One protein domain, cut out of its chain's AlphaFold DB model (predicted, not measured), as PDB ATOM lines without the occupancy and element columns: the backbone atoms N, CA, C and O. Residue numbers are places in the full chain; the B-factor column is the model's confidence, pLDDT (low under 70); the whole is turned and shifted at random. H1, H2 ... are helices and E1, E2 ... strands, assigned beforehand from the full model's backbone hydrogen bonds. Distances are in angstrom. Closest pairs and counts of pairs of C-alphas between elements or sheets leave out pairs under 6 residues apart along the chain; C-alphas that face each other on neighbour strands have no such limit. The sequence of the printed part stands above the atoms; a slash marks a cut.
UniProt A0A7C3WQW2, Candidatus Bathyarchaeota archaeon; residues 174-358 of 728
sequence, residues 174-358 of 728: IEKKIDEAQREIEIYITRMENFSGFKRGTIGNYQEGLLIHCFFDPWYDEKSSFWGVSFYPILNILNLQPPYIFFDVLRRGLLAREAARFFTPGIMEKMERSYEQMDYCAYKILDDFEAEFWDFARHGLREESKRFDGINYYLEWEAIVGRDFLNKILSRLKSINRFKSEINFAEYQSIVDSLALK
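Overview. This is residues 174 to 358 of the 728 residues of a protein of Candidatus Bathyarchaeota archaeon (UniProt A0A7C3WQW2). Crossed helices make an elongated body, with H3 and H4 crossing in the core, the long H1 running over H3, and H5 packed on H3 and H4. A small sheet, E1, E3 and E2, lies toward one end with H1 and H3 over one face, while H7, H8 and H9 gather at the other end. The printed part has 185 residues, mostly helix, in the order H1 E1 E2 E3 H2 H3 H4 H5 H6 H7 H8 H9; the sheet order is E1 E3 E2, mixed. It is compact, with a radius of gyration of the C-alphas of 15.8 A and spans of 49 by 32 by 29 A.

Along the chain. H1, residues 174 to 196, begins at C-alpha 174 (29.083, -57.870, 38.961) and is 31.7 A long. Strands E1, 211 to 214, E2, 229 to 232, and E3, 237 to 240, follow. H2 is 242 to 245; H3, 248 to 263, is 23.1 A long; H4, 274 to 285, is 17.4 A long. Then come H5, 288 to 297, H6, 303 to 307, H7, 310 to 321, H8, 325 to 336, and H9, 345 to 356, ending at C-alpha 356 (16.283, -33.142, 2.343).

Arrangement. E1 and E3 are parallel, with N 238 and O 211 at 2.9 A; E2 and E3 are an antiparallel hairpin, with N 230 and O 239 at 2.8 A. H1 and H3 are on the same face of the sheet, two layers, helices over one face, at heights of 10.3 A and 9.7 A; H2 only grazes the sheet. H1 touches H3 at a steep tilt of 46 degrees, the same way, closest at C-alphas 189 and 259, 5.3 A. H3 touches H4 at a steep tilt of 61 degrees, opposite ways, closest at C-alphas 256 and 282, 4.7 A. H4, with residues 282 to 285 alone, touches H5 in a helical hairpin, closest at C-alphas 283 and 291, 4.7 A. H6 touches no helix. H7, with residues 310 to 314 alone, touches H4, closest at C-alphas 280 and 311, 4.9 A. H8 touches H9 with residues 328 to 332 alone, and H9 touches H8 with residues 351 to 355 alone; the closest C-alphas are 329 and 352, 6.8 A. Every O i to N i+4 pair is within hydrogen-bond range in H7, H8 and H9, against 18 of 19 in H1, 11 of 12 in H3, 7 of 8 in H4, 5 of 6 in H5 and 0 of 1 in H6, which has 2 of 2 O i to N i+3 pairs; H2 is too short for an i+4 pair.

Size, cuts and confidence. The C-alphas of Glu 175 and Leu 357, the two farthest apart, are 49.9 A apart. The printed part has no cut; its long links are H1 to E1 and E1 to E2. Mean pLDDT of the printed part is 91.0, and no printed residue is under 70.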
ATOM      1  N   ILE A 174      29.762 -59.149  39.171       94.81
ATOM      2  CA  ILE A 174      29.083 -57.870  38.961       94.81
ATOM      3  C   ILE A 174      30.027 -56.665  38.893       94.81
ATOM      4  O   ILE A 174      29.886 -55.848  37.989       94.81
ATOM      5  N   GLU A 175      31.017 -56.573  39.784       94.31
ATOM      6  CA  GLU A 175      31.967 -55.449  39.820       94.31
ATOM      7  C   GLU A 175      32.775 -55.375  38.521       94.31
ATOM      8  O   GLU A 175      32.792 -54.347  37.848       94.31
ATOM      9  N   LYS A 176      33.325 -56.513  38.083       96.75
ATOM     10  CA  LYS A 176      34.035 -56.616  36.803       96.75
ATOM     11  C   LYS A 176      33.141 -56.211  35.626       96.75
ATOM     12  O   LYS A 176      33.604 -55.559  34.692       96.75
ATOM     13  N   LYS A 177      31.867 -56.611  35.648       97.31
ATOM     14  CA  LYS A 177      30.902 -56.287  34.588       97.31
ATOM     15  C   LYS A 177      30.518 -54.808  34.571       97.31
ATOM     16  O   LYS A 177      30.317 -54.257  33.489       97.31
ATOM     17  N   ILE A 178      30.465 -54.162  35.734       97.50
ATOM     18  CA  ILE A 178      30.299 -52.710  35.851       97.50
ATOM     19  C   ILE A 178      31.523 -51.990  35.271       97.50
ATOM     20  O   ILE A 178      31.346 -51.096  34.449       97.50
ATOM     21  N   ASP A 179      32.746 -52.427  35.584       97.75
ATOM     22  CA  ASP A 179      33.969 -51.838  35.013       97.75
ATOM     23  C   ASP A 179      34.027 -51.982  33.484       97.75
ATOM     24  O   ASP A 179      34.438 -51.068  32.763       97.75
ATOM     25  N   GLU A 180      33.612 -53.139  32.960       98.06
ATOM     26  CA  GLU A 180      33.457 -53.358  31.520       98.06
ATOM     27  C   GLU A 180      32.433 -52.391  30.917       98.06
ATOM     28  O   GLU A 180      32.719 -51.760  29.900       98.06
ATOM     29  N   ALA A 181      31.276 -52.222  31.562       98.19
ATOM     30  CA  ALA A 181      30.235 -51.304  31.114       98.19
ATOM     31  C   ALA A 181      30.715 -49.848  31.130       98.19
ATOM     32  O   ALA A 181      30.462 -49.115  30.174       98.19
ATOM     33  N   GLN A 182      31.459 -49.448  32.165       98.12
ATOM     34  CA  GLN A 182      32.023 -48.105  32.305       98.12
ATOM     35  C   GLN A 182      33.005 -47.778  31.174       98.12
ATOM     36  O   GLN A 182      32.987 -46.677  30.627       98.12
ATOM     37  N   ARG A 183      33.842 -48.741  30.771       97.94
ATOM     38  CA  ARG A 183      34.725 -48.566  29.607       97.94
ATOM     39  C   ARG A 183      33.941 -48.493  28.299       97.94
ATOM     40  O   ARG A 183      34.260 -47.680  27.437       97.94
ATOM     41  N   GLU A 184      32.929 -49.340  28.142       97.88
ATOM     42  CA  GLU A 184      32.116 -49.389  26.926       97.88
ATOM     43  C   GLU A 184      31.296 -48.116  26.711       97.88
ATOM     44  O   GLU A 184      31.285 -47.603  25.593       97.88
ATOM     45  N   ILE A 185      30.662 -47.556  27.752       97.81
ATOM     46  CA  ILE A 185      29.916 -46.300  27.599       97.81
ATOM     47  C   ILE A 185      30.834 -45.171  27.131       97.81
ATOM     48  O   ILE A 185      30.472 -44.454  26.208       97.81
ATOM     49  N   GLU A 186      32.055 -45.065  27.661       97.31
ATOM     50  CA  GLU A 186      33.028 -44.052  27.233       97.31
ATOM     51  C   GLU A 186      33.469 -44.226  25.771       97.31
ATOM     52  O   GLU A 186      33.606 -43.244  25.027       97.31
ATOM     53  N   ILE A 187      33.618 -45.477  25.315       97.94
ATOM     54  CA  ILE A 187      33.843 -45.786  23.897       97.94
ATOM     55  C   ILE A 187      32.658 -45.288  23.061       97.94
ATOM     56  O   ILE A 187      32.868 -44.623  22.046       97.94
ATOM     57  N   TYR A 188      31.421 -45.563  23.479       98.25
ATOM     58  CA  TYR A 188      30.228 -45.148  22.739       98.25
ATOM     59  C   TYR A 188      29.993 -43.639  22.763       98.25
ATOM     60  O   TYR A 188      29.601 -43.095  21.733       98.25
ATOM     61  N   ILE A 189      30.307 -42.938  23.858       98.00
ATOM     62  CA  ILE A 189      30.339 -41.469  23.882       98.00
ATOM     63  C   ILE A 189      31.315 -40.961  22.825       98.00
ATOM     64  O   ILE A 189      30.936 -40.147  21.990       98.00
ATOM     65  N   THR A 190      32.535 -41.494  22.786       97.81
ATOM     66  CA  THR A 190      33.549 -41.082  21.802       97.81
ATOM     67  C   THR A 190      33.099 -41.364  20.363       97.81
ATOM     68  O   THR A 190      33.272 -40.539  19.463       97.81
ATOM     69  N   ARG A 191      32.467 -42.521  20.116       97.81
ATOM     70  CA  ARG A 191      31.884 -42.842  18.803       97.81
ATOM     71  C   ARG A 191      30.726 -41.903  18.449       97.81
ATOM     72  O   ARG A 191      30.632 -41.500  17.292       97.81
ATOM     73  N   MET A 192      29.902 -41.500  19.418       97.38
ATOM     74  CA  MET A 192      28.867 -40.481  19.227       97.38
ATOM     75  C   MET A 192      29.449 -39.100  18.937       97.38
ATOM     76  O   MET A 192      28.880 -38.388  18.112       97.38
ATOM     77  N   GLU A 193      30.582 -38.721  19.532       97.00
ATOM     78  CA  GLU A 193      31.261 -37.464  19.195       97.00
ATOM     79  C   GLU A 193      31.672 -37.450  17.717       97.00
ATOM     80  O   GLU A 193      31.368 -36.507  16.985       97.00
ATOM     81  N   ASN A 194      32.268 -38.551  17.251       95.81
ATOM     82  CA  ASN A 194      32.660 -38.721  15.852       95.81
ATOM     83  C   ASN A 194      31.455 -38.768  14.901       95.81
ATOM     84  O   ASN A 194      31.505 -38.190  13.819       95.81
ATOM     85  N   PHE A 195      30.377 -39.455  15.289       94.62
ATOM     86  CA  PHE A 195      29.200 -39.635  14.439       94.62
ATOM     87  C   PHE A 195      28.320 -38.378  14.365       94.62
ATOM     88  O   PHE A 195      27.835 -38.012  13.297       94.62
ATOM     89  N   SER A 196      28.119 -37.695  15.493       94.69
ATOM     90  CA  SER A 196      27.296 -36.484  15.569       94.69
ATOM     91  C   SER A 196      28.047 -35.216  15.165       94.69
ATOM     92  O   SER A 196      27.411 -34.220  14.821       94.69
ATOM     93  N   GLY A 197      29.382 -35.213  15.235       94.75
ATOM     94  CA  GLY A 197      30.215 -34.021  15.066       94.75
ATOM     95  C   GLY A 197      30.137 -33.029  16.237       94.75
ATOM     96  O   GLY A 197      30.639 -31.912  16.122       94.75
ATOM     97  N   PHE A 198      29.499 -33.401  17.350       95.44
ATOM     98  CA  PHE A 198      29.440 -32.607  18.578       95.44
ATOM     99  C   PHE A 198      30.356 -33.209  19.639       95.44
ATOM    100  O   PHE A 198      30.463 -34.421  19.749       95.44
ATOM    101  N   LYS A 199      30.987 -32.373  20.467       95.81
ATOM    102  CA  LYS A 199      31.679 -32.865  21.667       95.81
ATOM    103  C   LYS A 199      30.663 -33.154  22.771       95.81
ATOM    104  O   LYS A 199      29.643 -32.458  22.859       95.81
ATOM    105  N   ARG A 200      30.948 -34.128  23.632       94.06
ATOM    106  CA  ARG A 200      30.137 -34.427  24.820       94.06
ATOM    107  C   ARG A 200      29.905 -33.154  25.648       94.06
ATOM    108  O   ARG A 200      30.774 -32.288  25.722       94.06
ATOM    109  N   GLY A 201      28.701 -32.989  26.190       91.00
ATOM    110  CA  GLY A 201      28.296 -31.800  26.957       91.00
ATOM    111  C   GLY A 201      28.004 -30.538  26.126       91.00
ATOM    112  O   GLY A 201      27.424 -29.587  26.639       91.00
ATOM    113  N   THR A 202      28.338 -30.499  24.828       92.19
ATOM    114  CA  THR A 202      27.988 -29.343  23.971       92.19
ATOM    115  C   THR A 202      26.545 -29.377  23.471       92.19
ATOM    116  O   THR A 202      26.027 -28.364  22.984       92.19
ATOM    117  N   ILE A 203      25.910 -30.543  23.544       91.88
ATOM    118  CA  ILE A 203      24.529 -30.804  23.161       91.88
ATOM    119  C   ILE A 203      23.973 -31.922  24.045       91.88
ATOM    120  O   ILE A 203      24.735 -32.754  24.536       91.88
ATOM    121  N   GLY A 204      22.653 -31.920  24.225       90.06
ATOM    122  CA  GLY A 204      21.965 -32.868  25.089       90.06
ATOM    123  C   GLY A 204      22.338 -32.699  26.556       90.06
ATOM    124  O   GLY A 204      22.671 -31.597  26.992       90.06
ATOM    125  N   ASN A 205      22.247 -33.799  27.299       89.12
ATOM    126  CA  ASN A 205      22.264 -33.808  28.761       89.12
ATOM    127  C   ASN A 205      23.422 -34.641  29.339       89.12
ATOM    128  O   ASN A 205      23.336 -35.106  30.475       89.12
ATOM    129  N   TYR A 206      24.499 -34.852  28.569       92.81
ATOM    130  CA  TYR A 206      25.713 -35.488  29.091       92.81
ATOM    131  C   TYR A 206      26.300 -34.676  30.251       92.81
ATOM    132  O   TYR A 206      26.515 -33.468  30.125       92.81
ATOM    133  N   GLN A 207      26.625 -35.359  31.345       91.69
ATOM    134  CA  GLN A 207      27.322 -34.798  32.496       91.69
ATOM    135  C   GLN A 207      28.626 -35.570  32.719       91.69
ATOM    136  O   GLN A 207      28.628 -36.804  32.717       91.69
ATOM    137  N   GLU A 208      29.734 -34.853  32.918       90.25
ATOM    138  CA  GLU A 208      31.026 -35.478  33.223       90.25
ATOM    139  C   GLU A 208      30.960 -36.310  34.512       90.25
ATOM    140  O   GLU A 208      30.250 -35.970  35.460       90.25
ATOM    141  N   GLY A 209      31.714 -37.411  34.545       89.38
ATOM    142  CA  GLY A 209      31.741 -38.318  35.694       89.38
ATOM    143  C   GLY A 209      30.527 -39.247  35.797       89.38
ATOM    144  O   GLY A 209      30.183 -39.648  36.904       89.38
ATOM    145  N   LEU A 210      29.876 -39.579  34.674       94.56
ATOM    146  CA  LEU A 210      28.787 -40.559  34.624       94.56
ATOM    147  C   LEU A 210      29.250 -41.902  35.203       94.56
ATOM    148  O   LEU A 210      30.235 -42.468  34.729       94.56
ATOM    149  N   LEU A 211      28.510 -42.437  36.174       95.62
ATOM    150  CA  LEU A 211      28.798 -43.735  36.784       95.62
ATOM    151  C   LEU A 211      27.777 -44.787  36.361       95.62
ATOM    152  O   LEU A 211      26.568 -44.544  36.382       95.62
ATOM    153  N   ILE A 212      28.258 -45.983  36.029       96.62
ATOM    154  CA  ILE A 212      27.404 -47.144  35.800       96.62
ATOM    155  C   ILE A 212      27.248 -47.940  37.090       96.62
ATOM    156  O   ILE A 212      28.219 -48.296  37.749       96.62
ATOM    157  N   HIS A 213      26.001 -48.264  37.416       95.88
ATOM    158  CA  HIS A 213      25.651 -49.195  38.482       95.88
ATOM    159  C   HIS A 213      24.733 -50.295  37.957       95.88
ATOM    160  O   HIS A 213      24.259 -50.254  36.820       95.88
ATOM    161  N   CYS A 214      24.518 -51.317  38.785       96.44
ATOM    162  CA  CYS A 214      23.660 -52.428  38.422       96.44
ATOM    163  C   CYS A 214      22.977 -53.044  39.641       96.44
ATOM    164  O   CYS A 214      23.601 -53.721  40.459       96.44
ATOM    165  N   PHE A 215      21.673 -52.824  39.730       95.69
ATOM    166  CA  PHE A 215      20.782 -53.407  40.726       95.69
ATOM    167  C   PHE A 215      19.361 -53.488  40.162       95.69
ATOM    168  O   PHE A 215      18.991 -52.740  39.254       95.69
ATOM    169  N   PHE A 216      18.545 -54.390  40.709       94.19
ATOM    170  CA  PHE A 216      17.122 -54.435  40.382       94.19
ATOM    171  C   PHE A 216      16.429 -53.204  40.964       94.19
ATOM    172  O   PHE A 216      16.199 -53.127  42.170       94.19
ATOM    173  N   ASP A 217      16.106 -52.242  40.106       93.19
ATOM    174  CA  ASP A 217      15.386 -51.036  40.511       93.19
ATOM    175  C   ASP A 217      13.939 -51.413  40.891       93.19
ATOM    176  O   ASP A 217      13.212 -51.972  40.056       93.19
ATOM    177  N   PRO A 218      13.505 -51.144  42.138       90.81
ATOM    178  CA  PRO A 218      12.154 -51.463  42.586       90.81
ATOM    179  C   PRO A 218      11.035 -50.787  41.787       90.81
ATOM    180  O   PRO A 218       9.930 -51.324  41.729       90.81
ATOM    181  N   TRP A 219      11.318 -49.641  41.166       89.94
ATOM    182  CA  TRP A 219      10.334 -48.812  40.459       89.94
ATOM    183  C   TRP A 219      10.531 -48.793  38.947       89.94
ATOM    184  O   TRP A 219       9.909 -47.995  38.247       89.94
ATOM    185  N   TYR A 220      11.393 -49.661  38.435       86.81
ATOM    186  CA  TYR A 220      11.683 -49.714  37.018       86.81
ATOM    187  C   TYR A 220      10.518 -50.309  36.211       86.81
ATOM    188  O   TYR A 220       9.981 -51.374  36.538       86.81
ATOM    189  N   ASP A 221      10.163 -49.614  35.127       80.31
ATOM    190  CA  ASP A 221       9.114 -50.003  34.186       80.31
ATOM    191  C   ASP A 221       9.710 -50.413  32.830       80.31
ATOM    192  O   ASP A 221      10.273 -49.607  32.086       80.31
ATOM    193  N   GLU A 222       9.521 -51.682  32.478       75.06
ATOM    194  CA  GLU A 222       9.955 -52.266  31.205       75.06
ATOM    195  C   GLU A 222       9.148 -51.758  30.003       75.06
ATOM    196  O   GLU A 222       9.578 -51.913  28.862       75.06
ATOM    197  N   LYS A 223       7.969 -51.165  30.231       73.50
ATOM    198  CA  LYS A 223       7.188 -50.522  29.165       73.50
ATOM    199  C   LYS A 223       7.690 -49.120  28.832       73.50
ATOM    200  O   LYS A 223       7.190 -48.519  27.883       73.50
ATOM    201  N   SER A 224       8.657 -48.598  29.587       78.94
ATOM    202  CA  SER A 224       9.244 -47.295  29.303       78.94
ATOM    203  C   SER A 224       9.938 -47.273  27.935       78.94
ATOM    204  O   SER A 224      10.418 -48.286  27.414       78.94
ATOM    205  N   SER A 225      10.042 -46.077  27.354       82.62
ATOM    206  CA  SER A 225      10.788 -45.853  26.112       82.62
ATOM    207  C   SER A 225      12.256 -46.288  26.210       82.62
ATOM    208  O   SER A 225      12.844 -46.647  25.193       82.62
ATOM    209  N   PHE A 226      12.822 -46.335  27.420       88.75
ATOM    210  CA  PHE A 226      14.226 -46.644  27.703       88.75
ATOM    211  C   PHE A 226      14.382 -47.914  28.545       88.75
ATOM    212  O   PHE A 226      15.106 -47.926  29.535       88.75
ATOM    213  N   TRP A 227      13.723 -49.004  28.148       91.69
ATOM    214  CA  TRP A 227      13.872 -50.297  28.820       91.69
ATOM    215  C   TRP A 227      15.345 -50.738  28.911       91.69
ATOM    216  O   TRP A 227      16.196 -50.350  28.109       91.69
ATOM    217  N   GLY A 228      15.640 -51.563  29.900       92.56
ATOM    218  CA  GLY A 228      16.942 -52.108  30.246       92.56
ATOM    219  C   GLY A 228      17.752 -51.253  31.215       92.56
ATOM    220  O   GLY A 228      18.659 -51.776  31.866       92.56
ATOM    221  N   VAL A 229      17.416 -49.967  31.344       94.06
ATOM    222  CA  VAL A 229      18.200 -48.978  32.095       94.06
ATOM    223  C   VAL A 229      17.317 -47.968  32.827       94.06
ATOM    224  O   VAL A 229      16.233 -47.624  32.369       94.06
ATOM    225  N   SER A 230      17.829 -47.441  33.936       93.94
ATOM    226  CA  SER A 230      17.296 -46.262  34.627       93.94
ATOM    227  C   SER A 230      18.402 -45.208  34.704       93.94
ATOM    228  O   SER A 230      19.481 -45.492  35.219       93.94
ATOM    229  N   PHE A 231      18.156 -43.993  34.210       92.69
ATOM    230  CA  PHE A 231      19.080 -42.865  34.382       92.69
ATOM    231  C   PHE A 231      18.586 -41.963  35.514       92.69
ATOM    232  O   PHE A 231      17.430 -41.539  35.494       92.69
ATOM    233  N   TYR A 232      19.460 -41.662  36.477       92.25
ATOM    234  CA  TYR A 232      19.192 -40.770  37.606       92.25
ATOM    235  C   TYR A 232      20.036 -39.491  37.460       92.25
ATOM    236  O   TYR A 232      21.173 -39.454  37.939       92.25
ATOM    237  N   PRO A 233      19.500 -38.424  36.830       88.94
ATOM    238  CA  PRO A 233      20.283 -37.242  36.460       88.94
ATOM    239  C   PRO A 233      20.919 -36.516  37.647       88.94
ATOM    240  O   PRO A 233      22.013 -35.987  37.523       88.94
ATOM    241  N   ILE A 234      20.255 -36.505  38.809       88.88
ATOM    242  CA  ILE A 234      20.751 -35.820  40.019       88.88
ATOM    243  C   ILE A 234      22.028 -36.482  40.551       88.88
ATOM    244  O   ILE A 234      22.904 -35.804  41.078       88.88
ATOM    245  N   LEU A 235      22.126 -37.807  40.427       89.88
ATOM    246  CA  LEU A 235      23.285 -38.573  40.886       89.88
ATOM    247  C   LEU A 235      24.320 -38.784  39.779       89.88
ATOM    248  O   LEU A 235      25.391 -39.304  40.063       89.88
ATOM    249  N   ASN A 236      23.985 -38.417  38.538       93.62
ATOM    250  CA  ASN A 236      24.718 -38.782  37.332       93.62
ATOM    251  C   ASN A 236      25.032 -40.293  37.265       93.62
ATOM    252  O   ASN A 236      26.160 -40.710  36.998       93.62
ATOM    253  N   ILE A 237      24.020 -41.121  37.561       95.19
ATOM    254  CA  ILE A 237      24.137 -42.586  37.583       95.19
ATOM    255  C   ILE A 237      23.232 -43.207  36.529       95.19
ATOM    256  O   ILE A 237      22.032 -42.926  36.476       95.19
ATOM    257  N   LEU A 238      23.806 -44.111  35.739       96.19
ATOM    258  CA  LEU A 238      23.088 -44.994  34.832       96.19
ATOM    259  C   LEU A 238      23.038 -46.407  35.427       96.19
ATOM    260  O   LEU A 238      24.047 -47.105  35.496       96.19
ATOM    261  N   ASN A 239      21.856 -46.839  35.859       96.69
ATOM    262  CA  ASN A 239      21.635 -48.185  36.372       96.69
ATOM    263  C   ASN A 239      21.202 -49.130  35.244       96.69
ATOM    264  O   ASN A 239      20.132 -48.946  34.667       96.69
ATOM    265  N   LEU A 240      21.997 -50.160  34.959       96.06
ATOM    266  CA  LEU A 240      21.614 -51.282  34.094       96.06
ATOM    267  C   LEU A 240      20.873 -52.337  34.922       96.06
ATOM    268  O   LEU A 240      21.344 -52.719  35.991       96.06
ATOM    269  N   GLN A 241      19.745 -52.863  34.433       95.31
ATOM    270  CA  GLN A 241      19.102 -53.968  35.153       95.31
ATOM    271  C   GLN A 241      19.989 -55.231  35.097       95.31
ATOM    272  O   GLN A 241      20.558 -55.529  34.039       95.31
ATOM    273  N   PRO A 242      20.066 -56.029  36.179       96.12
ATOM    274  CA  PRO A 242      21.023 -57.130  36.285       96.12
ATOM    275  C   PRO A 242      21.017 -58.171  35.166       96.12
ATOM    276  O   PRO A 242      22.102 -58.544  34.731       96.12
ATOM    277  N   PRO A 243      19.876 -58.629  34.617       95.62
ATOM    278  CA  PRO A 243      19.913 -59.575  33.506       95.62
ATOM    279  C   PRO A 243      20.696 -59.023  32.312       95.62
ATOM    280  O   PRO A 243      21.482 -59.735  31.699       95.62
ATOM    281  N   TYR A 244      20.551 -57.735  32.006       95.69
ATOM    282  CA  TYR A 244      21.195 -57.151  30.836       95.69
ATOM    283  C   TYR A 244      22.695 -56.992  31.018       95.69
ATOM    284  O   TYR A 244      23.412 -57.122  30.032       95.69
ATOM    285  N   ILE A 245      23.197 -56.808  32.248       96.94
ATOM    286  CA  ILE A 245      24.641 -56.655  32.441       96.94
ATOM    287  C   ILE A 245      25.423 -57.937  32.097       96.94
ATOM    288  O   ILE A 245      26.566 -57.872  31.645       96.94
ATOM    289  N   PHE A 246      24.794 -59.105  32.266       97.62
ATOM    290  CA  PHE A 246      25.408 -60.412  32.008       97.62
ATOM    291  C   PHE A 246      25.212 -60.921  30.575       97.62
ATOM    292  O   PHE A 246      25.757 -61.975  30.236       97.62
ATOM    293  N   PHE A 247      24.479 -60.185  29.733       97.00
ATOM    294  CA  PHE A 247      24.389 -60.444  28.300       97.00
ATOM    295  C   PHE A 247      25.141 -59.367  27.515       97.00
ATOM    296  O   PHE A 247      24.606 -58.307  27.204       97.00
ATOM    297  N   ASP A 248      26.395 -59.665  27.177       95.94
ATOM    298  CA  ASP A 248      27.385 -58.684  26.718       95.94
ATOM    299  C   ASP A 248      26.923 -57.849  25.516       95.94
ATOM    300  O   ASP A 248      27.062 -56.629  25.517       95.94
ATOM    301  N   VAL A 249      26.341 -58.490  24.504       96.06
ATOM    302  CA  VAL A 249      25.910 -57.812  23.270       96.06
ATOM    303  C   VAL A 249      24.714 -56.906  23.528       96.06
ATOM    304  O   VAL A 249      24.638 -55.802  22.991       96.06
ATOM    305  N   LEU A 250      23.779 -57.353  24.367       95.94
ATOM    306  CA  LEU A 250      22.600 -56.561  24.685       95.94
ATOM    307  C   LEU A 250      22.939 -55.398  25.622       95.94
ATOM    308  O   LEU A 250      22.441 -54.296  25.411       95.94
ATOM    309  N   ARG A 251      23.842 -55.615  26.589       97.19
ATOM    310  CA  ARG A 251      24.453 -54.557  27.409       97.19
ATOM    311  C   ARG A 251      25.040 -53.463  26.529       97.19
ATOM    312  O   ARG A 251      24.708 -52.297  26.710       97.19
ATOM    313  N   ARG A 252      25.866 -53.841  25.552       98.00
ATOM    314  CA  ARG A 252      26.491 -52.907  24.611       98.00
ATOM    315  C   ARG A 252      25.474 -52.126  23.789       98.00
ATOM    316  O   ARG A 252      25.596 -50.910  23.692       98.00
ATOM    317  N   GLY A 253      24.425 -52.785  23.297       97.75
ATOM    318  CA  GLY A 253      23.315 -52.112  22.616       97.75
ATOM    319  C   GLY A 253      22.596 -51.074  23.486       97.75
ATOM    320  O   GLY A 253      22.393 -49.939  23.056       97.75
ATOM    321  N   LEU A 254      22.287 -51.425  24.738       97.31
ATOM    322  CA  LEU A 254      21.671 -50.509  25.705       97.31
ATOM    323  C   LEU A 254      22.583 -49.316  26.021       97.31
ATOM    324  O   LEU A 254      22.125 -48.176  26.002       97.31
ATOM    325  N   LEU A 255      23.875 -49.556  26.258       98.31
ATOM    326  CA  LEU A 255      24.848 -48.492  26.516       98.31
ATOM    327  C   LEU A 255      25.036 -47.577  25.303       98.31
ATOM    328  O   LEU A 255      25.098 -46.363  25.468       98.31
ATOM    329  N   ALA A 256      25.066 -48.126  24.088       98.38
ATOM    330  CA  ALA A 256      25.127 -47.340  22.862       98.38
ATOM    331  C   ALA A 256      23.882 -46.449  22.683       98.38
ATOM    332  O   ALA A 256      24.000 -45.291  22.276       98.38
ATOM    333  N   ARG A 257      22.690 -46.942  23.046       97.44
ATOM    334  CA  ARG A 257      21.455 -46.139  23.047       97.44
ATOM    335  C   ARG A 257      21.509 -45.007  24.067       97.44
ATOM    336  O   ARG A 257      21.142 -43.884  23.733       97.44
ATOM    337  N   GLU A 258      21.983 -45.263  25.284       97.00
ATOM    338  CA  GLU A 258      22.099 -44.203  26.295       97.00
ATOM    339  C   GLU A 258      23.202 -43.197  25.942       97.00
ATOM    340  O   GLU A 258      22.995 -41.996  26.097       97.00
ATOM    341  N   ALA A 259      24.316 -43.648  25.354       97.50
ATOM    342  CA  ALA A 259      25.300 -42.752  24.751       97.50
ATOM    343  C   ALA A 259      24.634 -41.822  23.733       97.50
ATOM    344  O   ALA A 259      24.822 -40.614  23.811       97.50
ATOM    345  N   ALA A 260      23.802 -42.348  22.829       97.00
ATOM    346  CA  ALA A 260      23.057 -41.524  21.882       97.00
ATOM    347  C   ALA A 260      22.080 -40.555  22.566       97.00
ATOM    348  O   ALA A 260      22.039 -39.376  22.209       97.00
ATOM    349  N   ARG A 261      21.345 -41.022  23.582       95.56
ATOM    350  CA  ARG A 261      20.415 -40.209  24.377       95.56
ATOM    351  C   ARG A 261      21.099 -38.997  25.005       95.56
ATOM    352  O   ARG A 261      20.516 -37.917  25.018       95.56
ATOM    353  N   PHE A 262      22.336 -39.135  25.480       95.69
ATOM    354  CA  PHE A 262      23.074 -38.015  26.068       95.69
ATOM    355  C   PHE A 262      23.428 -36.907  25.067       95.69
ATOM    356  O   PHE A 262      23.646 -35.773  25.490       95.69
ATOM    357  N   PHE A 263      23.433 -37.198  23.763       95.56
ATOM    358  CA  PHE A 263      23.596 -36.206  22.693       95.56
ATOM    359  C   PHE A 263      22.256 -35.673  22.169       95.56
ATOM    360  O   PHE A 263      22.234 -34.707  21.399       95.56
ATOM    361  N   THR A 264      21.131 -36.269  22.569       91.94
ATOM    362  CA  THR A 264      19.804 -35.832  22.142       91.94
ATOM    363  C   THR A 264      19.441 -34.494  22.801       91.94
ATOM    364  O   THR A 264      19.470 -34.387  24.025       91.94
ATOM    365  N   PRO A 265      19.078 -33.453  22.028       92.19
ATOM    366  CA  PRO A 265      18.705 -32.150  22.567       92.19
ATOM    367  C   PRO A 265      17.458 -32.234  23.451       92.19
ATOM    368  O   PRO A 265      16.501 -32.917  23.087       92.19
ATOM    369  N   GLY A 266      17.422 -31.452  24.537       88.44
ATOM    370  CA  GLY A 266      16.294 -31.415  25.482       88.44
ATOM    371  C   GLY A 266      14.923 -31.209  24.823       88.44
ATOM    372  O   GLY A 266      13.940 -31.820  25.226       88.44
ATOM    373  N   ILE A 267      14.876 -30.448  23.721       91.62
ATOM    374  CA  ILE A 267      13.655 -30.196  22.939       91.62
ATOM    375  C   ILE A 267      12.969 -31.474  22.407       91.62
ATOM    376  O   ILE A 267      11.783 -31.449  22.081       91.62
ATOM    377  N   MET A 268      13.709 -32.584  22.301       92.25
ATOM    378  CA  MET A 268      13.210 -33.883  21.844       92.25
ATOM    379  C   MET A 268      12.771 -34.811  22.984       92.25
ATOM    380  O   MET A 268      12.196 -35.858  22.699       92.25
ATOM    381  N   GLU A 269      13.027 -34.485  24.255       84.75
ATOM    382  CA  GLU A 269      12.783 -35.425  25.362       84.75
ATOM    383  C   GLU A 269      11.316 -35.849  25.472       84.75
ATOM    384  O   GLU A 269      11.037 -37.010  25.761       84.75
ATOM    385  N   LYS A 270      10.383 -34.931  25.184       85.06
ATOM    386  CA  LYS A 270       8.935 -35.205  25.194       85.06
ATOM    387  C   LYS A 270       8.360 -35.562  23.823       85.06
ATOM    388  O   LYS A 270       7.156 -35.779  23.705       85.06
ATOM    389  N   MET A 271       9.195 -35.615  22.787       90.44
ATOM    390  CA  MET A 271       8.746 -35.983  21.451       90.44
ATOM    391  C   MET A 271       8.378 -37.470  21.423       90.44
ATOM    392  O   MET A 271       9.161 -38.323  21.853       90.44
ATOM    393  N   GLU A 272       7.207 -37.790  20.868       85.94
ATOM    394  CA  GLU A 272       6.806 -39.177  20.622       85.94
ATOM    395  C   GLU A 272       7.900 -39.896  19.814       85.94
ATOM    396  O   GLU A 272       8.388 -39.372  18.811       85.94
ATOM    397  N   ARG A 273       8.296 -41.096  20.258       87.00
ATOM    398  CA  ARG A 273       9.295 -41.946  19.578       87.00
ATOM    399  C   ARG A 273      10.679 -41.317  19.405       87.00
ATOM    400  O   ARG A 273      11.438 -41.737  18.533       87.00
ATOM    401  N   SER A 274      11.065 -40.369  20.261       90.25
ATOM    402  CA  SER A 274      12.442 -39.847  20.298       90.25
ATOM    403  C   SER A 274      13.496 -40.954  20.445       90.25
ATOM    404  O   SER A 274      14.577 -40.868  19.861       90.25
ATOM    405  N   TYR A 275      13.140 -42.042  21.133       90.88
ATOM    406  CA  TYR A 275      13.966 -43.236  21.291       90.88
ATOM    407  C   TYR A 275      14.337 -43.927  19.966       90.88
ATOM    408  O   TYR A 275      15.403 -44.526  19.899       90.88
ATOM    409  N   GLU A 276      13.544 -43.812  18.892       92.56
ATOM    410  CA  GLU A 276      13.883 -44.423  17.592       92.56
ATOM    411  C   GLU A 276      15.127 -43.770  16.968       92.56
ATOM    412  O   GLU A 276      15.933 -44.446  16.329       92.56
ATOM    413  N   GLN A 277      15.326 -42.459  17.177       93.81
ATOM    414  CA  GLN A 277      16.553 -41.779  16.738       93.81
ATOM    415  C   GLN A 277      17.760 -42.312  17.515       93.81
ATOM    416  O   GLN A 277      18.825 -42.533  16.940       93.81
ATOM    417  N   MET A 278      17.589 -42.528  18.820       95.19
ATOM    418  CA  MET A 278      18.642 -43.037  19.698       95.19
ATOM    419  C   MET A 278      18.986 -44.489  19.358       95.19
ATOM    420  O   MET A 278      20.161 -44.832  19.300       95.19
ATOM    421  N   ASP A 279      17.985 -45.314  19.046       95.94
ATOM    422  CA  ASP A 279      18.174 -46.693  18.593       95.94
ATOM    423  C   ASP A 279      18.892 -46.753  17.229       95.94
ATOM    424  O   ASP A 279      19.772 -47.594  17.038       95.94
ATOM    425  N   TYR A 280      18.585 -45.835  16.303       95.75
ATOM    426  CA  TYR A 280      19.339 -45.665  15.054       95.75
ATOM    427  C   TYR A 280      20.790 -45.232  15.305       95.75
ATOM    428  O   TYR A 280      21.714 -45.773  14.697       95.75
ATOM    429  N   CYS A 281      21.019 -44.284  16.214       96.75
ATOM    430  CA  CYS A 281      22.373 -43.861  16.563       96.75
ATOM    431  C   CYS A 281      23.163 -45.006  17.207       96.75
ATOM    432  O   CYS A 281      24.308 -45.233  16.827       96.75
ATOM    433  N   ALA A 282      22.537 -45.781  18.100       97.56
ATOM    434  CA  ALA A 282      23.120 -46.989  18.674       97.56
ATOM    435  C   ALA A 282      23.526 -47.978  17.574       97.56
ATOM    436  O   ALA A 282      24.680 -48.394  17.515       97.56
ATOM    437  N   TYR A 283      22.622 -48.268  16.632       96.69
ATOM    438  CA  TYR A 283      22.908 -49.111  15.468       96.69
ATOM    439  C   TYR A 283      24.139 -48.640  14.670       96.69
ATOM    440  O   TYR A 283      24.898 -49.462  14.168       96.69
ATOM    441  N   LYS A 284      24.369 -47.324  14.573       95.56
ATOM    442  CA  LYS A 284      25.499 -46.734  13.839       95.56
ATOM    443  C   LYS A 284      26.834 -46.769  14.572       95.56
ATOM    444  O   LYS A 284      27.871 -46.791  13.911       95.56
ATOM    445  N   ILE A 285      26.817 -46.717  15.900       97.19
ATOM    446  CA  ILE A 285      28.037 -46.673  16.719       97.19
ATOM    447  C   ILE A 285      28.433 -48.040  17.284       97.19
ATOM    448  O   ILE A 285      29.499 -48.148  17.884       97.19
ATOM    449  N   LEU A 286      27.598 -49.064  17.127       97.69
ATOM    450  CA  LEU A 286      27.904 -50.450  17.482       97.69
ATOM    451  C   LEU A 286      28.803 -51.120  16.432       97.69
ATOM    452  O   LEU A 286      28.865 -50.688  15.283       97.69
ATOM    453  N   ASP A 287      29.498 -52.187  16.828       93.31
ATOM    454  CA  ASP A 287      30.248 -53.026  15.885       93.31
ATOM    455  C   ASP A 287      29.292 -53.896  15.039       93.31
ATOM    456  O   ASP A 287      28.176 -54.186  15.469       93.31
ATOM    457  N   ASP A 288      29.722 -54.354  13.855       86.25
ATOM    458  CA  ASP A 288      28.848 -54.961  12.827       86.25
ATOM    459  C   ASP A 288      27.864 -56.026  13.362       86.25
ATOM    460  O   ASP A 288      26.658 -55.935  13.133       86.25
ATOM    461  N   PHE A 289      28.338 -57.032  14.109       91.50
ATOM    462  CA  PHE A 289      27.460 -58.091  14.633       91.50
ATOM    463  C   PHE A 289      26.527 -57.613  15.750       91.50
ATOM    464  O   PHE A 289      25.450 -58.177  15.950       91.50
ATOM    465  N   GLU A 290      26.939 -56.589  16.484       94.25
ATOM    466  CA  GLU A 290      26.176 -56.010  17.586       94.25
ATOM    467  C   GLU A 290      25.067 -55.121  17.037       94.25
ATOM    468  O   GLU A 290      23.930 -55.219  17.487       94.25
ATOM    469  N   ALA A 291      25.379 -54.338  16.002       94.69
ATOM    470  CA  ALA A 291      24.416 -53.570  15.233       94.69
ATOM    471  C   ALA A 291      23.369 -54.488  14.578       94.69
ATOM    472  O   ALA A 291      22.171 -54.229  14.689       94.69
ATOM    473  N   GLU A 292      23.790 -55.601  13.958       93.06
ATOM    474  CA  GLU A 292      22.864 -56.598  13.398       93.06
ATOM    475  C   GLU A 292      21.948 -57.219  14.463       93.06
ATOM    476  O   GLU A 292      20.770 -57.448  14.199       93.06
ATOM    477  N   PHE A 293      22.460 -57.504  15.665       95.25
ATOM    478  CA  PHE A 293      21.629 -58.021  16.754       95.25
ATOM    479  C   PHE A 293      20.673 -56.949  17.301       95.25
ATOM    480  O   PHE A 293      19.498 -57.229  17.546       95.25
ATOM    481  N   TRP A 294      21.148 -55.711  17.448       95.56
ATOM    482  CA  TRP A 294      20.360 -54.569  17.913       95.56
ATOM    483  C   TRP A 294      19.191 -54.229  16.976       95.56
ATOM    484  O   TRP A 294      18.100 -53.891  17.442       95.56
ATOM    485  N   ASP A 295      19.370 -54.429  15.664       92.50
ATOM    486  CA  ASP A 295      18.312 -54.340  14.643       92.50
ATOM    487  C   ASP A 295      17.123 -55.290  14.904       92.50
ATOM    488  O   ASP A 295      16.031 -55.095  14.376       92.50
ATOM    489  N   PHE A 296      17.279 -56.293  15.768       91.56
ATOM    490  CA  PHE A 296      16.167 -57.121  16.239       91.56
ATOM    491  C   PHE A 296      15.807 -56.827  17.699       91.56
ATOM    492  O   PHE A 296      14.632 -56.675  18.032       91.56
ATOM    493  N   ALA A 297      16.813 -56.715  18.569       93.00
ATOM    494  CA  ALA A 297      16.619 -56.704  20.015       93.00
ATOM    495  C   ALA A 297      16.136 -55.364  20.593       93.00
ATOM    496  O   ALA A 297      15.501 -55.372  21.647       93.00
ATOM    497  N   ARG A 298      16.384 -54.227  19.918       92.00
ATOM    498  CA  ARG A 298      16.110 -52.870  20.448       92.00
ATOM    499  C   ARG A 298      14.696 -52.672  20.987       92.00
ATOM    500  O   ARG A 298      14.486 -51.863  21.882       92.00
ATOM    501  N   HIS A 299      13.721 -53.392  20.434       89.62
ATOM    502  CA  HIS A 299      12.309 -53.206  20.740       89.62
ATOM    503  C   HIS A 299      11.951 -53.619  22.170       89.62
ATOM    504  O   HIS A 299      10.999 -53.076  22.729       89.62
ATOM    505  N   GLY A 300      12.677 -54.574  22.762       86.38
ATOM    506  CA  GLY A 300      12.289 -55.185  24.033       86.38
ATOM    507  C   GLY A 300      10.821 -55.633  24.013       86.38
ATOM    508  O   GLY A 300      10.390 -56.371  23.123       86.38
ATOM    509  N   LEU A 301      10.019 -55.126  24.956       80.75
ATOM    510  CA  LEU A 301       8.570 -55.373  25.022       80.75
ATOM    511  C   LEU A 301       7.695 -54.299  24.330       80.75
ATOM    512  O   LEU A 301       6.468 -54.351  24.441       80.75
ATOM    513  N   ARG A 302       8.280 -53.322  23.621       84.06
ATOM    514  CA  ARG A 302       7.554 -52.209  22.980       84.06
ATOM    515  C   ARG A 302       6.903 -52.644  21.662       84.06
ATOM    516  O   ARG A 302       7.499 -52.531  20.589       84.06
ATOM    517  N   GLU A 303       5.652 -53.096  21.727       80.00
ATOM    518  CA  GLU A 303       4.888 -53.554  20.551       80.00
ATOM    519  C   GLU A 303       4.681 -52.469  19.479       80.00
ATOM    520  O   GLU A 303       4.647 -52.776  18.290       80.00
ATOM    521  N   GLU A 304       4.592 -51.193  19.869       78.44
ATOM    522  CA  GLU A 304       4.488 -50.069  18.926       78.44
ATOM    523  C   GLU A 304       5.722 -49.951  18.018       78.44
ATOM    524  O   GLU A 304       5.584 -49.832  16.801       78.44
ATOM    525  N   SER A 305       6.920 -50.095  18.589       77.19
ATOM    526  CA  SER A 305       8.180 -50.019  17.845       77.19
ATOM    527  C   SER A 305       8.367 -51.212  16.905       77.19
ATOM    528  O   SER A 305       9.005 -51.086  15.872       77.19
ATOM    529  N   LYS A 306       7.737 -52.365  17.177       79.25
ATOM    530  CA  LYS A 306       7.742 -53.510  16.245       79.25
ATOM    531  C   LYS A 306       6.927 -53.241  14.972       79.25
ATOM    532  O   LYS A 306       7.109 -53.933  13.974       79.25
ATOM    533  N   ARG A 307       6.006 -52.265  15.000       78.19
ATOM    534  CA  ARG A 307       5.192 -51.856  13.839       78.19
ATOM    535  C   ARG A 307       5.834 -50.730  13.032       78.19
ATOM    536  O   ARG A 307       5.459 -50.543  11.877       78.19
ATOM    537  N   PHE A 308       6.754 -49.977  13.631       75.75
ATOM    538  CA  PHE A 308       7.423 -48.842  13.007       75.75
ATOM    539  C   PHE A 308       8.914 -49.121  12.834       75.75
ATOM    540  O   PHE A 308       9.655 -49.287  13.796       75.75
ATOM    541  N   ASP A 309       9.374 -49.148  11.590       77.69
ATOM    542  CA  ASP A 309      10.768 -49.448  11.281       77.69
ATOM    543  C   ASP A 309      11.657 -48.195  11.388       77.69
ATOM    544  O   ASP A 309      12.047 -47.592  10.386       77.69
ATOM    545  N   GLY A 310      11.938 -47.772  12.627       84.25
ATOM    546  CA  GLY A 310      12.671 -46.535  12.901       84.25
ATOM    547  C   GLY A 310      14.091 -46.508  12.332       84.25
ATOM    548  O   GLY A 310      14.494 -45.498  11.756       84.25
ATOM    549  N   ILE A 311      14.836 -47.619  12.405       87.31
ATOM    550  CA  ILE A 311      16.196 -47.699  11.843       87.31
ATOM    551  C   ILE A 311      16.165 -47.462  10.333       87.31
ATOM    552  O   ILE A 311      16.915 -46.614   9.841       87.31
ATOM    553  N   ASN A 312      15.297 -48.161   9.593       80.38
ATOM    554  CA  ASN A 312      15.225 -47.980   8.144       80.38
ATOM    555  C   ASN A 312      14.726 -46.585   7.759       80.38
ATOM    556  O   ASN A 312      15.251 -46.017   6.804       80.38
ATOM    557  N   TYR A 313      13.804 -46.001   8.530       84.19
ATOM    558  CA  TYR A 313      13.387 -44.609   8.348       84.19
ATOM    559  C   TYR A 313      14.587 -43.643   8.421       84.19
ATOM    560  O   TYR A 313      14.794 -42.843   7.509       84.19
ATOM    561  N   TYR A 314      15.433 -43.733   9.453       88.44
ATOM    562  CA  TYR A 314      16.595 -42.840   9.573       88.44
ATOM    563  C   TYR A 314      17.707 -43.159   8.564       88.44
ATOM    564  O   TYR A 314      18.369 -42.237   8.087       88.44
ATOM    565  N   LEU A 315      17.894 -44.430   8.186       83.75
ATOM    566  CA  LEU A 315      18.811 -44.815   7.105       83.75
ATOM    567  C   LEU A 315      18.375 -44.242   5.750       83.75
ATOM    568  O   LEU A 315      19.228 -43.831   4.964       83.75
ATOM    569  N   GLU A 316      17.071 -44.195   5.473       79.25
ATOM    570  CA  GLU A 316      16.529 -43.566   4.266       79.25
ATOM    571  C   GLU A 316      16.839 -42.064   4.252       79.25
ATOM    572  O   GLU A 316      17.387 -41.554   3.270       79.25
ATOM    573  N   TRP A 317      16.592 -41.364   5.361       84.19
ATOM    574  CA  TRP A 317      16.895 -39.936   5.457       84.19
ATOM    575  C   TRP A 317      18.384 -39.625   5.418       84.19
ATOM    576  O   TRP A 317      18.773 -38.654   4.777       84.19
ATOM    577  N   GLU A 318      19.239 -40.444   6.019       85.06
ATOM    578  CA  GLU A 318      20.690 -40.310   5.877       85.06
ATOM    579  C   GLU A 318      21.137 -40.542   4.426       85.06
ATOM    580  O   GLU A 318      21.986 -39.809   3.917       85.06
ATOM    581  N   ALA A 319      20.541 -41.505   3.715       76.12
ATOM    582  CA  ALA A 319      20.818 -41.714   2.294       76.12
ATOM    583  C   ALA A 319      20.388 -40.508   1.437       76.12
ATOM    584  O   ALA A 319      21.032 -40.199   0.431       76.12
ATOM    585  N   ILE A 320      19.330 -39.797   1.843       76.31
ATOM    586  CA  ILE A 320      18.844 -38.584   1.178       76.31
ATOM    587  C   ILE A 320      19.685 -37.356   1.563       76.31
ATOM    588  O   ILE A 320      20.120 -36.618   0.687       76.31
ATOM    589  N   VAL A 321      19.917 -37.084   2.844       80.06
ATOM    590  CA  VAL A 321      20.586 -35.859   3.335       80.06
ATOM    591  C   VAL A 321      22.118 -35.963   3.263       80.06
ATOM    592  O   VAL A 321      22.813 -34.948   3.144       80.06
ATOM    593  N   GLY A 322      22.655 -37.183   3.283       78.25
ATOM    594  CA  GLY A 322      24.081 -37.496   3.320       78.25
ATOM    595  C   GLY A 322      24.583 -37.879   4.716       78.25
ATOM    596  O   GLY A 322      23.850 -37.826   5.698       78.25
ATOM    597  N   ARG A 323      25.874 -38.233   4.803       77.31
ATOM    598  CA  ARG A 323      26.513 -38.746   6.034       77.31
ATOM    599  C   ARG A 323      26.455 -37.775   7.222       77.31
ATOM    600  O   ARG A 323      26.388 -38.224   8.355       77.31
ATOM    601  N   ASP A 324      26.380 -36.469   6.965       84.81
ATOM    602  CA  ASP A 324      26.251 -35.439   8.011       84.81
ATOM    603  C   ASP A 324      24.801 -35.229   8.478       84.81
ATOM    604  O   ASP A 324      24.487 -34.220   9.113       84.81
ATOM    605  N   PHE A 325      23.879 -36.130   8.122       89.81
ATOM    606  CA  PHE A 325      22.466 -36.037   8.481       89.81
ATOM    607  C   PHE A 325      22.266 -35.799   9.981       89.81
ATOM    608  O   PHE A 325      21.586 -34.839  10.352       89.81
ATOM    609  N   LEU A 326      22.914 -36.609  10.832       93.31
ATOM    610  CA  LEU A 326      22.788 -36.472  12.282       93.31
ATOM    611  C   LEU A 326      23.332 -35.119  12.771       93.31
ATOM    612  O   LEU A 326      22.677 -34.428  13.548       93.31
ATOM    613  N   ASN A 327      24.493 -34.687  12.276       93.81
ATOM    614  CA  ASN A 327      25.050 -33.383  12.636       93.81
ATOM    615  C   ASN A 327      24.089 -32.236  12.274       93.81
ATOM    616  O   ASN A 327      23.805 -31.362  13.099       93.81
ATOM    617  N   LYS A 328      23.538 -32.265  11.055       93.69
ATOM    618  CA  LYS A 328      22.614 -31.242  10.555       93.69
ATOM    619  C   LYS A 328      21.321 -31.198  11.366       93.69
ATOM    620  O   LYS A 328      20.900 -30.101  11.736       93.69
ATOM    621  N   ILE A 329      20.701 -32.345  11.661       94.25
ATOM    622  CA  ILE A 329      19.445 -32.375  12.427       94.25
ATOM    623  C   ILE A 329      19.670 -31.879  13.858       94.25
ATOM    624  O   ILE A 329      18.960 -30.982  14.314       94.25
ATOM    625  N   LEU A 330      20.725 -32.351  14.528       94.19
ATOM    626  CA  LEU A 330      21.075 -31.937  15.885       94.19
ATOM    627  C   LEU A 330      21.418 -30.444  15.971       94.19
ATOM    628  O   LEU A 330      20.960 -29.751  16.881       94.19
ATOM    629  N   SER A 331      22.144 -29.913  14.985       93.56
ATOM    630  CA  SER A 331      22.438 -28.481  14.866       93.56
ATOM    631  C   SER A 331      21.164 -27.635  14.739       93.56
ATOM    632  O   SER A 331      21.001 -26.629  15.440       93.56
ATOM    633  N   ARG A 332      20.208 -28.065  13.902       93.69
ATOM    634  CA  ARG A 332      18.917 -27.376  13.749       93.69
ATOM    635  C   ARG A 332      18.100 -27.412  15.034       93.69
ATOM    636  O   ARG A 332      17.614 -26.368  15.458       93.69
ATOM    637  N   LEU A 333      18.009 -28.566  15.684       93.75
ATOM    638  CA  LEU A 333      17.293 -28.720  16.950       93.75
ATOM    639  C   LEU A 333      17.900 -27.861  18.062       93.75
ATOM    640  O   LEU A 333      17.171 -27.158  18.755       93.75
ATOM    641  N   LYS A 334      19.233 -27.828  18.175       91.44
ATOM    642  CA  LYS A 334      19.946 -26.940  19.105       91.44
ATOM    643  C   LYS A 334      19.638 -25.463  18.839       91.44
ATOM    644  O   LYS A 334      19.496 -24.690  19.783       91.44
ATOM    645  N   SER A 335      19.523 -25.063  17.571       91.19
ATOM    646  CA  SER A 335      19.133 -23.697  17.206       91.19
ATOM    647  C   SER A 335      17.685 -23.376  17.590       91.19
ATOM    648  O   SER A 335      17.422 -22.260  18.029       91.19
ATOM    649  N   ILE A 336      16.760 -24.325  17.420       91.81
ATOM    650  CA  ILE A 336      15.330 -24.152  17.734       91.81
ATOM    651  C   ILE A 336      15.094 -24.119  19.249       91.81
ATOM    652  O   ILE A 336      14.284 -23.327  19.730       91.81
ATOM    653  N   ASN A 337      15.883 -24.882  20.010       88.56
ATOM    654  CA  ASN A 337      15.836 -24.925  21.475       88.56
ATOM    655  C   ASN A 337      16.047 -23.554  22.153       88.56
ATOM    656  O   ASN A 337      15.784 -23.401  23.338       88.56
ATOM    657  N   ARG A 338      16.517 -22.536  21.415       86.50
ATOM    658  CA  ARG A 338      16.659 -21.156  21.911       86.50
ATOM    659  C   ARG A 338      15.327 -20.436  22.130       86.50
ATOM    660  O   ARG A 338      15.291 -19.487  22.901       86.50
ATOM    661  N   PHE A 339      14.270 -20.830  21.424       88.00
ATOM    662  CA  PHE A 339      12.971 -20.144  21.461       88.00
ATOM    663  C   PHE A 339      11.785 -21.094  21.657       88.00
ATOM    664  O   PHE A 339      10.654 -20.635  21.794       88.00
ATOM    665  N   LYS A 340      12.023 -22.408  21.678       87.19
ATOM    666  CA  LYS A 340      10.997 -23.416  21.936       87.19
ATOM    667  C   LYS A 340      11.546 -24.496  22.861       87.19
ATOM    668  O   LYS A 340      12.657 -24.964  22.648       87.19
ATOM    669  N   SER A 341      10.763 -24.885  23.865       85.31
ATOM    670  CA  SER A 341      11.164 -25.887  24.858       85.31
ATOM    671  C   SER A 341      10.929 -27.328  24.408       85.31
ATOM    672  O   SER A 341      11.579 -28.229  24.921       85.31
ATOM    673  N   GLU A 342      10.004 -27.559  23.469       91.88
ATOM    674  CA  GLU A 342       9.575 -28.898  23.039       91.88
ATOM    675  C   GLU A 342       9.170 -28.907  21.561       91.88
ATOM    676  O   GLU A 342       8.672 -27.902  21.050       91.88
ATOM    677  N   ILE A 343       9.335 -30.042  20.876       92.94
ATOM    678  CA  ILE A 343       8.764 -30.272  19.541       92.94
ATOM    679  C   ILE A 343       7.918 -31.539  19.514       92.94
ATOM    680  O   ILE A 343       8.192 -32.502  20.231       92.94
ATOM    681  N   ASN A 344       6.931 -31.564  18.622       90.69
ATOM    682  CA  ASN A 344       6.243 -32.804  18.270       90.69
ATOM    683  C   ASN A 344       6.899 -33.486  17.049       90.69
ATOM    684  O   ASN A 344       7.755 -32.915  16.369       90.69
ATOM    685  N   PHE A 345       6.484 -34.721  16.758       86.12
ATOM    686  CA  PHE A 345       7.056 -35.516  15.666       86.12
ATOM    687  C   PHE A 345       6.819 -34.901  14.272       86.12
ATOM    688  O   PHE A 345       7.694 -34.978  13.414       86.12
ATOM    689  N   ALA A 346       5.677 -34.242  14.039       84.31
ATOM    690  CA  ALA A 346       5.387 -33.596  12.754       84.31
ATOM    691  C   ALA A 346       6.324 -32.406  12.487       84.31
ATOM    692  O   ALA A 346       6.803 -32.212  11.371       84.31
ATOM    693  N   GLU A 347       6.641 -31.633  13.525       89.75
ATOM    694  CA  GLU A 347       7.620 -30.550  13.445       89.75
ATOM    695  C   GLU A 347       9.036 -31.089  13.220       89.75
ATOM    696  O   GLU A 347       9.764 -30.557  12.383       89.75
ATOM    697  N   TYR A 348       9.412 -32.175  13.907       90.62
ATOM    698  CA  TYR A 348      10.676 -32.870  13.654       90.62
ATOM    699  C   TYR A 348      10.788 -33.323  12.192       90.62
ATOM    700  O   TYR A 348      11.795 -33.045  11.539       90.62
ATOM    701  N   GLN A 349       9.733 -33.948  11.659       86.56
ATOM    702  CA  GLN A 349       9.660 -34.373  10.261       86.56
ATOM    703  C   GLN A 349       9.844 -33.188   9.308       86.56
ATOM    704  O   GLN A 349      10.646 -33.278   8.386       86.56
ATOM    705  N   SER A 350       9.203 -32.046   9.569       86.94
ATOM    706  CA  SER A 350       9.370 -30.843   8.741       86.94
ATOM    707  C   SER A 350      10.822 -30.338   8.707       86.94
ATOM    708  O   SER A 350      11.306 -29.888   7.665       86.94
ATOM    709  N   ILE A 351      11.562 -30.455   9.818       91.06
ATOM    710  CA  ILE A 351      12.996 -30.127   9.849       91.06
ATOM    711  C   ILE A 351      13.788 -31.122   8.991       91.06
ATOM    712  O   ILE A 351      14.644 -30.697   8.212       91.06
ATOM    713  N   VAL A 352      13.512 -32.426   9.114       89.19
ATOM    714  CA  VAL A 352      14.143 -33.479   8.296       89.19
ATOM    715  C   VAL A 352      13.879 -33.243   6.803       89.19
ATOM    716  O   VAL A 352      14.827 -33.215   6.016       89.19
ATOM    717  N   ASP A 353      12.631 -32.970   6.425       84.06
ATOM    718  CA  ASP A 353      12.219 -32.683   5.048       84.06
ATOM    719  C   ASP A 353      12.938 -31.445   4.499       84.06
ATOM    720  O   ASP A 353      13.448 -31.447   3.378       84.06
ATOM    721  N   SER A 354      13.068 -30.393   5.312       86.38
ATOM    722  CA  SER A 354      13.818 -29.187   4.944       86.38
ATOM    723  C   SER A 354      15.303 -29.470   4.696       86.38
ATOM    724  O   SER A 354      15.901 -28.905   3.777       86.38
ATOM    725  N   LEU A 355      15.917 -30.366   5.475       86.44
ATOM    726  CA  LEU A 355      17.290 -30.807   5.220       86.44
ATOM    727  C   LEU A 355      17.393 -31.621   3.926       86.44
ATOM    728  O   LEU A 355      18.393 -31.495   3.217       86.44
ATOM    729  N   ALA A 356      16.369 -32.411   3.601       79.00
ATOM    730  CA  ALA A 356      16.283 -33.142   2.343       79.00
ATOM    731  C   ALA A 356      16.032 -32.229   1.131       79.00
ATOM    732  O   ALA A 356      16.488 -32.530   0.036       79.00
ATOM    733  N   LEU A 357      15.410 -31.066   1.296       76.94
ATOM    734  CA  LEU A 357      15.264 -30.103   0.200       76.94
ATOM    735  C   LEU A 357      16.591 -29.445  -0.208       76.94
ATOM    736  O   LEU A 357      16.672 -28.874  -1.292       76.94
ATOM    737  N   LYS A 358      17.645 -29.529   0.616       77.44
ATOM    738  CA  LYS A 358      18.942 -28.950   0.255       77.44
ATOM    739  C   LYS A 358      19.556 -29.700  -0.934       77.44
ATOM    740  O   LYS A 358      19.670 -30.931  -0.861       77.44
TER     741      LYS A 358